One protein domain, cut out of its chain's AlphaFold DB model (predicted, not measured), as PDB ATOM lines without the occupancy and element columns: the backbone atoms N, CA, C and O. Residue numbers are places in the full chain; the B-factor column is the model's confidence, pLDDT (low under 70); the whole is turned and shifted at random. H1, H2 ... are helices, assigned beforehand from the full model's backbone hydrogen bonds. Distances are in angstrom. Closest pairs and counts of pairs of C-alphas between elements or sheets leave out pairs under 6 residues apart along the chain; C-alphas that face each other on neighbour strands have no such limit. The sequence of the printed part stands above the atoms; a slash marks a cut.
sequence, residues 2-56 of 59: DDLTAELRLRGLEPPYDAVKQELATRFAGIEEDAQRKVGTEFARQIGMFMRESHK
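AT A GLANCE: This is residues 2 to 56 of the 59 residues of an uncharacterized protein of Alphaproteobacteria bacterium (UniProt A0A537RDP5). The longest helix, H3, and H2 form an open V, joined near its point by a four-residue link, with the space between the two arms empty. H1, a short helix turned crosswise to H2, lies beyond the other end of H2 and packs on neither arm. The printed part has 55 residues with three named helices, in the order H1, H2, H3, and no named strand; its class is all helix. The whole is only just loose, close to extended, with a radius of gyration of the C-alphas of 15.0 A, and it is flat, spanning 39 by 31 by 15 A.

HOW THE PARTS SIT: H3, residues 33 to 54, is close to but not clearly touching H2, residues 17 to 28. Their closest C-alphas, those of Phe 28 and Gln 36, are 6.8 A apart. The two run opposite ways at a steep tilt of 37 degrees, only just steep, and their centres are 15.8 A apart. H1, residues 2 to 10, is apart from H3 and also apart from H2. In H1, H2 and H3, every O i to N i+4 pair is within hydrogen-bond range.

IN THESE COORDINATES: H3 measures 31.1 A from C-alpha 33 at (-35.514, -3.766, -23.898) to C-alpha 54 at (-51.888, -16.112, -47.299). H2, residues 17 to 28, measures 16.3 A. H1 measures 12.4 A and begins at C-alpha 2 at (-51.673, 6.903, -51.265).

THE WHOLE: The C-alphas of Arg 11 and Asp 34 are the two farthest apart, at 40.1 A. The printed part has no cut. The link from H2 to H3 is tight and that from H1 to H2 is short. Residues 7 to 12, of which 7 to 10 belong to H1, stand free, as do residues 16 to 27, of which 17 to 27 belong to H2, and residues 41 to 56, of which 41 to 54 belong to H3. The mean pLDDT of the printed part is 78.9, and residues 2, 55 and 56 are under 70.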
ATOM      1  N   ASP A   2     -50.788   5.972 -51.980       66.25
ATOM      2  CA  ASP A   2     -51.673   6.903 -51.265       66.25
ATOM      3  C   ASP A   2     -53.150   6.782 -51.672       66.25
ATOM      4  O   ASP A   2     -54.018   6.858 -50.804       66.25
ATOM      5  N   ASP A   3     -53.439   6.477 -52.945       75.06
ATOM      6  CA  ASP A   3     -54.818   6.331 -53.445       75.06
ATOM      7  C   ASP A   3     -55.602   5.226 -52.726       75.06
ATOM      8  O   ASP A   3     -56.724   5.445 -52.277       75.06
ATOM      9  N   LEU A   4     -54.988   4.056 -52.513       71.00
ATOM     10  CA  LEU A   4     -55.639   2.940 -51.816       71.00
ATOM     11  C   LEU A   4     -55.961   3.288 -50.355       71.00
ATOM     12  O   LEU A   4     -57.010   2.916 -49.834       71.00
ATOM     13  N   THR A   5     -55.068   4.021 -49.690       70.75
ATOM     14  CA  THR A   5     -55.258   4.435 -48.292       70.75
ATOM     15  C   THR A   5     -56.387   5.460 -48.181       70.75
ATOM     16  O   THR A   5     -57.246   5.347 -47.304       70.75
ATOM     17  N   ALA A   6     -56.440   6.423 -49.105       76.81
ATOM     18  CA  ALA A   6     -57.510   7.411 -49.177       76.81
ATOM     19  C   ALA A   6     -58.876   6.763 -49.464       76.81
ATOM     20  O   ALA A   6     -59.865   7.091 -48.806       76.81
ATOM     21  N   GLU A   7     -58.930   5.799 -50.386       79.00
ATOM     22  CA  GLU A   7     -60.151   5.053 -50.701       79.00
ATOM     23  C   GLU A   7     -60.665   4.223 -49.516       79.00
ATOM     24  O   GLU A   7     -61.868   4.213 -49.244       79.00
ATOM     25  N   LEU A   8     -59.776   3.557 -48.772       78.38
ATOM     26  CA  LEU A   8     -60.154   2.797 -47.576       78.38
ATOM     27  C   LEU A   8     -60.681   3.710 -46.465       78.38
ATOM     28  O   LEU A   8     -61.695   3.386 -45.842       78.38
ATOM     29  N   ARG A   9     -60.052   4.874 -46.256       77.06
ATOM     30  CA  ARG A   9     -60.508   5.878 -45.282       77.06
ATOM     31  C   ARG A   9     -61.886   6.428 -45.640       77.06
ATOM     32  O   ARG A   9     -62.755   6.488 -44.774       77.06
ATOM     33  N   LEU A  10     -62.118   6.764 -46.911       80.50
ATOM     34  CA  LEU A  10     -63.422   7.232 -47.399       80.50
ATOM     35  C   LEU A  10     -64.534   6.194 -47.196       80.50
ATOM     36  O   LEU A  10     -65.678   6.560 -46.936       80.50
ATOM     37  N   ARG A  11     -64.206   4.902 -47.292       80.50
ATOM     38  CA  ARG A  11     -65.157   3.800 -47.084       80.50
ATOM     39  C   ARG A  11     -65.313   3.388 -45.616       80.50
ATOM     40  O   ARG A  11     -66.091   2.480 -45.342       80.50
ATOM     41  N   GLY A  12     -64.582   4.009 -44.685       76.69
ATOM     42  CA  GLY A  12     -64.543   3.586 -43.279       76.69
ATOM     43  C   GLY A  12     -63.957   2.181 -43.081       76.69
ATOM     44  O   GLY A  12     -64.208   1.546 -42.062       76.69
ATOM     45  N   LEU A  13     -63.210   1.685 -44.072       78.25
ATOM     46  CA  LEU A  13     -62.584   0.362 -44.091       78.25
ATOM     47  C   LEU A  13     -61.086   0.432 -43.794       78.25
ATOM     48  O   LEU A  13     -60.424  -0.603 -43.807       78.25
ATOM     49  N   GLU A  14     -60.543   1.632 -43.569       76.56
ATOM     50  CA  GLU A  14     -59.165   1.792 -43.118       76.56
ATOM     51  C   GLU A  14     -59.003   1.045 -41.787       76.56
ATOM     52  O   GLU A  14     -59.670   1.384 -40.804       76.56
ATOM     53  N   PRO A  15     -58.137   0.019 -41.731       72.69
ATOM     54  CA  PRO A  15     -57.823  -0.618 -40.466       72.69
ATOM     55  C   PRO A  15     -57.248   0.430 -39.505       72.69
ATOM     56  O   PRO A  15     -56.507   1.310 -39.949       72.69
ATOM     57  N   PRO A  16     -57.544   0.367 -38.196       80.06
ATOM     58  CA  PRO A  16     -57.151   1.395 -37.234       80.06
ATOM     59  C   PRO A  16     -55.658   1.287 -36.876       80.06
ATOM     60  O   PRO A  16     -55.286   1.088 -35.720       80.06
ATOM     61  N   TYR A  17     -54.782   1.396 -37.876       77.25
ATOM     62  CA  TYR A  17     -53.349   1.146 -37.769       77.25
ATOM     63  C   TYR A  17     -52.693   2.009 -36.699       77.25
ATOM     64  O   TYR A  17     -51.851   1.518 -35.953       77.25
ATOM     65  N   ASP A  18     -53.082   3.278 -36.594       78.69
ATOM     66  CA  ASP A  18     -52.493   4.184 -35.612       78.69
ATOM     67  C   ASP A  18     -52.950   3.868 -34.185       78.69
ATOM     68  O   ASP A  18     -52.124   3.901 -33.273       78.69
ATOM     69  N   ALA A  19     -54.205   3.451 -33.988       79.31
ATOM     70  CA  ALA A  19     -54.671   2.979 -32.683       79.31
ATOM     71  C   ALA A  19     -53.949   1.686 -32.272       79.31
ATOM     72  O   ALA A  19     -53.489   1.570 -31.139       79.31
ATOM     73  N   VAL A  20     -53.751   0.755 -33.214       79.31
ATOM     74  CA  VAL A  20     -52.978  -0.473 -32.978       79.31
ATOM     75  C   VAL A  20     -51.519  -0.148 -32.639       79.31
ATOM     76  O   VAL A  20     -50.979  -0.699 -31.684       79.31
ATOM     77  N   LYS A  21     -50.869   0.784 -33.355       81.12
ATOM     78  CA  LYS A  21     -49.499   1.229 -33.033       81.12
ATOM     79  C   LYS A  21     -49.413   1.843 -31.634       81.12
ATOM     80  O   LYS A  21     -48.472   1.538 -30.907       81.12
ATOM     81  N   GLN A  22     -50.373   2.690 -31.258       78.81
ATOM     82  CA  GLN A  22     -50.419   3.315 -29.932       78.81
ATOM     83  C   GLN A  22     -50.633   2.286 -28.820       78.81
ATOM     84  O   GLN A  22     -49.967   2.347 -27.786       78.81
ATOM     85  N   GLU A  23     -51.518   1.314 -29.034       81.44
ATOM     86  CA  GLU A  23     -51.769   0.235 -28.082       81.44
ATOM     87  C   GLU A  23     -50.537  -0.661 -27.913       81.44
ATOM     88  O   GLU A  23     -50.161  -0.984 -26.786       81.44
ATOM     89  N   LEU A  24     -49.854  -1.002 -29.011       81.50
ATOM     90  CA  LEU A  24     -48.583  -1.725 -28.960       81.50
ATOM     91  C   LEU A  24     -47.536  -0.911 -28.193       81.50
ATOM     92  O   LEU A  24     -46.981  -1.412 -27.220       81.50
ATOM     93  N   ALA A  25     -47.309   0.355 -28.553       80.38
ATOM     94  CA  ALA A  25     -46.354   1.216 -27.857       80.38
ATOM     95  C   ALA A  25     -46.643   1.303 -26.349       80.38
ATOM     96  O   ALA A  25     -45.729   1.176 -25.540       80.38
ATOM     97  N   THR A  26     -47.917   1.427 -25.966       85.25
ATOM     98  CA  THR A  26     -48.348   1.461 -24.560       85.25
ATOM     99  C   THR A  26     -48.057   0.145 -23.841       85.25
ATOM    100  O   THR A  26     -47.535   0.150 -22.729       85.25
ATOM    101  N   ARG A  27     -48.352  -0.997 -24.474       79.50
ATOM    102  CA  ARG A  27     -48.098  -2.328 -23.898       79.50
ATOM    103  C   ARG A  27     -46.609  -2.645 -23.775       79.50
ATOM    104  O   ARG A  27     -46.219  -3.349 -22.849       79.50
ATOM    105  N   PHE A  28     -45.786  -2.129 -24.685       76.44
ATOM    106  CA  PHE A  28     -44.343  -2.365 -24.697       76.44
ATOM    107  C   PHE A  28     -43.535  -1.353 -23.869       76.44
ATOM    108  O   PHE A  28     -42.399  -1.657 -23.528       76.44
ATOM    109  N   ALA A  29     -44.103  -0.205 -23.480       78.50
ATOM    110  CA  ALA A  29     -43.404   0.844 -22.724       78.50
ATOM    111  C   ALA A  29     -42.877   0.414 -21.337       78.50
ATOM    112  O   ALA A  29     -42.034   1.102 -20.769       78.50
ATOM    113  N   GLY A  30     -43.370  -0.700 -20.782       71.31
ATOM    114  CA  GLY A  30     -42.966  -1.226 -19.471       71.31
ATOM    115  C   GLY A  30     -42.140  -2.514 -19.514       71.31
ATOM    116  O   GLY A  30     -41.929  -3.122 -18.467       71.31
ATOM    117  N   ILE A  31     -41.725  -2.973 -20.697       74.44
ATOM    118  CA  ILE A  31     -41.004  -4.240 -20.872       74.44
ATOM    119  C   ILE A  31     -39.510  -3.939 -21.034       74.44
ATOM    120  O   ILE A  31     -39.146  -3.041 -21.787       74.44
ATOM    121  N   GLU A  32     -38.642  -4.689 -20.343       78.00
ATOM    122  CA  GLU A  32     -37.188  -4.581 -20.530       78.00
ATOM    123  C   GLU A  32     -36.819  -4.718 -22.015       78.00
ATOM    124  O   GLU A  32     -37.344  -5.580 -22.725       78.00
ATOM    125  N   GLU A  33     -35.887  -3.890 -22.482       75.25
ATOM    126  CA  GLU A  33     -35.514  -3.766 -23.898       75.25
ATOM    127  C   GLU A  33     -35.133  -5.120 -24.536       75.25
ATOM    128  O   GLU A  33     -35.512  -5.428 -25.670       75.25
ATOM    129  N   ASP A  34     -34.472  -5.998 -23.776       76.06
ATOM    130  CA  ASP A  34     -34.118  -7.351 -24.217       76.06
ATOM    131  C   ASP A  34     -35.335  -8.278 -24.377       76.06
ATOM    132  O   ASP A  34     -35.374  -9.114 -25.289       76.06
ATOM    133  N   ALA A  35     -36.348  -8.131 -23.522       75.62
ATOM    134  CA  ALA A  35     -37.609  -8.854 -23.642       75.62
ATOM    135  C   ALA A  35     -38.449  -8.300 -24.804       75.62
ATOM    136  O   ALA A  35     -39.012  -9.082 -25.575       75.62
ATOM    137  N   GLN A  36     -38.442  -6.982 -25.022       75.25
ATOM    138  CA  GLN A  36     -39.083  -6.348 -26.174       75.25
ATOM    139  C   GLN A  36     -38.462  -6.818 -27.499       75.25
ATOM    140  O   GLN A  36     -39.193  -7.164 -28.430       75.25
ATOM    141  N   ARG A  37     -37.128  -6.926 -27.584       80.00
ATOM    142  CA  ARG A  37     -36.430  -7.429 -28.783       80.00
ATOM    143  C   ARG A  37     -36.783  -8.883 -29.096       80.00
ATOM    144  O   ARG A  37     -37.003  -9.224 -30.262       80.00
ATOM    145  N   LYS A  38     -36.862  -9.746 -28.076       82.75
ATOM    146  CA  LYS A  38     -37.261 -11.156 -28.245       82.75
ATOM    147  C   LYS A  38     -38.700 -11.275 -28.743       82.75
ATOM    148  O   LYS A  38     -38.939 -11.971 -29.729       82.75
ATOM    149  N   VAL A  39     -39.634 -10.561 -28.111       82.69
ATOM    150  CA  VAL A  39     -41.051 -10.568 -28.509       82.69
ATOM    151  C   VAL A  39     -41.230  -9.984 -29.911       82.69
ATOM    152  O   VAL A  39     -41.924 -10.579 -30.729       82.69
ATOM    153  N   GLY A  40     -40.551  -8.878 -30.230       81.75
ATOM    154  CA  GLY A  40     -40.603  -8.259 -31.557       81.75
ATOM    155  C   GLY A  40     -40.090  -9.178 -32.668       81.75
ATOM    156  O   GLY A  40     -40.704  -9.264 -33.729       81.75
ATOM    157  N   THR A  41     -39.007  -9.918 -32.411       84.44
ATOM    158  CA  THR A  41     -38.437 -10.873 -33.378       84.44
ATOM    159  C   THR A  41     -39.386 -12.044 -33.642       84.44
ATOM    160  O   THR A  41     -39.615 -12.409 -34.796       84.44
ATOM    161  N   GLU A  42     -39.973 -12.617 -32.588       87.19
ATOM    162  CA  GLU A  42     -40.943 -13.709 -32.725       87.19
ATOM    163  C   GLU A  42     -42.227 -13.241 -33.421       87.19
ATOM    164  O   GLU A  42     -42.743 -13.923 -34.306       87.19
ATOM    165  N   PHE A  43     -42.703 -12.041 -33.098       84.25
ATOM    166  CA  PHE A  43     -43.868 -11.449 -33.748       84.25
ATOM    167  C   PHE A  43     -43.631 -11.206 -35.248       84.25
ATOM    168  O   PHE A  43     -44.456 -11.591 -36.078       84.25
ATOM    169  N   ALA A  44     -42.471 -10.660 -35.627       85.06
ATOM    170  CA  ALA A  44     -42.095 -10.490 -37.030       85.06
ATOM    171  C   ALA A  44     -42.026 -11.833 -37.782       85.06
ATOM    172  O   ALA A  44     -42.465 -11.928 -38.934       85.06
ATOM    173  N   ARG A  45     -41.536 -12.894 -37.125       88.12
ATOM    174  CA  ARG A  45     -41.516 -14.257 -37.678       88.12
ATOM    175  C   ARG A  45     -42.928 -14.771 -37.968       88.12
ATOM    176  O   ARG A  45     -43.163 -15.312 -39.049       88.12
ATOM    177  N   GLN A  46     -43.865 -14.572 -37.042       86.44
ATOM    178  CA  GLN A  46     -45.263 -14.985 -37.200       86.44
ATOM    179  C   GLN A  46     -45.965 -14.230 -38.333       86.44
ATOM    180  O   GLN A  46     -46.657 -14.855 -39.135       86.44
ATOM    181  N   ILE A  47     -45.722 -12.922 -38.476       84.44
ATOM    182  CA  ILE A  47     -46.223 -12.140 -39.620       84.44
ATOM    183  C   ILE A  47     -45.689 -12.713 -40.936       84.44
ATOM    184  O   ILE A  47     -46.450 -12.911 -41.883       84.44
ATOM    185  N   GLY A  48     -44.392 -13.026 -40.999       84.50
ATOM    186  CA  GLY A  48     -43.786 -13.635 -42.184       84.50
ATOM    187  C   GLY A  48     -44.406 -14.989 -42.547       84.50
ATOM    188  O   GLY A  48     -44.621 -15.270 -43.728       84.50
ATOM    189  N   MET A  49     -44.731 -15.814 -41.547       88.62
ATOM    190  CA  MET A  49     -45.448 -17.078 -41.745       88.62
ATOM    191  C   MET A  49     -46.867 -16.852 -42.269       88.62
ATOM    192  O   MET A  49     -47.223 -17.425 -43.295       88.62
ATOM    193  N   PHE A  50     -47.635 -15.971 -41.626       83.06
ATOM    194  CA  PHE A  50     -48.996 -15.636 -42.039       83.06
ATOM    195  C   PHE A  50     -49.044 -15.111 -43.478       83.06
ATOM    196  O   PHE A  50     -49.863 -15.558 -44.281       83.06
ATOM    197  N   MET A  51     -48.130 -14.205 -43.839       80.31
ATOM    198  CA  MET A  51     -48.018 -13.687 -45.204       80.31
ATOM    199  C   MET A  51     -47.723 -14.813 -46.195       80.31
ATOM    200  O   MET A  51     -48.350 -14.879 -47.248       80.31
ATOM    201  N   ARG A  52     -46.809 -15.730 -45.858       83.44
ATOM    202  CA  ARG A  52     -46.463 -16.873 -46.714       83.44
ATOM    203  C   ARG A  52     -47.634 -17.845 -46.890       83.44
ATOM    204  O   ARG A  52     -47.823 -18.358 -47.988       83.44
ATOM    205  N   GLU A  53     -48.414 -18.086 -45.840       80.75
ATOM    206  CA  GLU A  53     -49.632 -18.903 -45.897       80.75
ATOM    207  C   GLU A  53     -50.742 -18.219 -46.699       80.75
ATOM    208  O   GLU A  53     -51.397 -18.867 -47.507       80.75
ATOM    209  N   SER A  54     -50.893 -16.903 -46.560       73.44
ATOM    210  CA  SER A  54     -51.888 -16.112 -47.299       73.44
ATOM    211  C   SER A  54     -51.579 -15.998 -48.797       73.44
ATOM    212  O   SER A  54     -52.478 -15.753 -49.593       73.44
ATOM    213  N   HIS A  55     -50.314 -16.179 -49.190       68.62
ATOM    214  CA  HIS A  55     -49.880 -16.208 -50.592       68.62
ATOM    215  C   HIS A  55     -49.877 -17.618 -51.200       68.62
ATOM    216  O   HIS A  55     -49.516 -17.771 -52.370       68.62
ATOM    217  N   LYS A  56     -50.261 -18.662 -50.450       68.44
ATOM    218  CA  LYS A  56     -50.498 -19.971 -51.063       68.44
ATOM    219  C   LYS A  56     -51.766 -19.878 -51.917       68.44
ATOM    220  O   LYS A  56     -52.796 -19.441 -51.405       68.44
TER     221      LYS A  56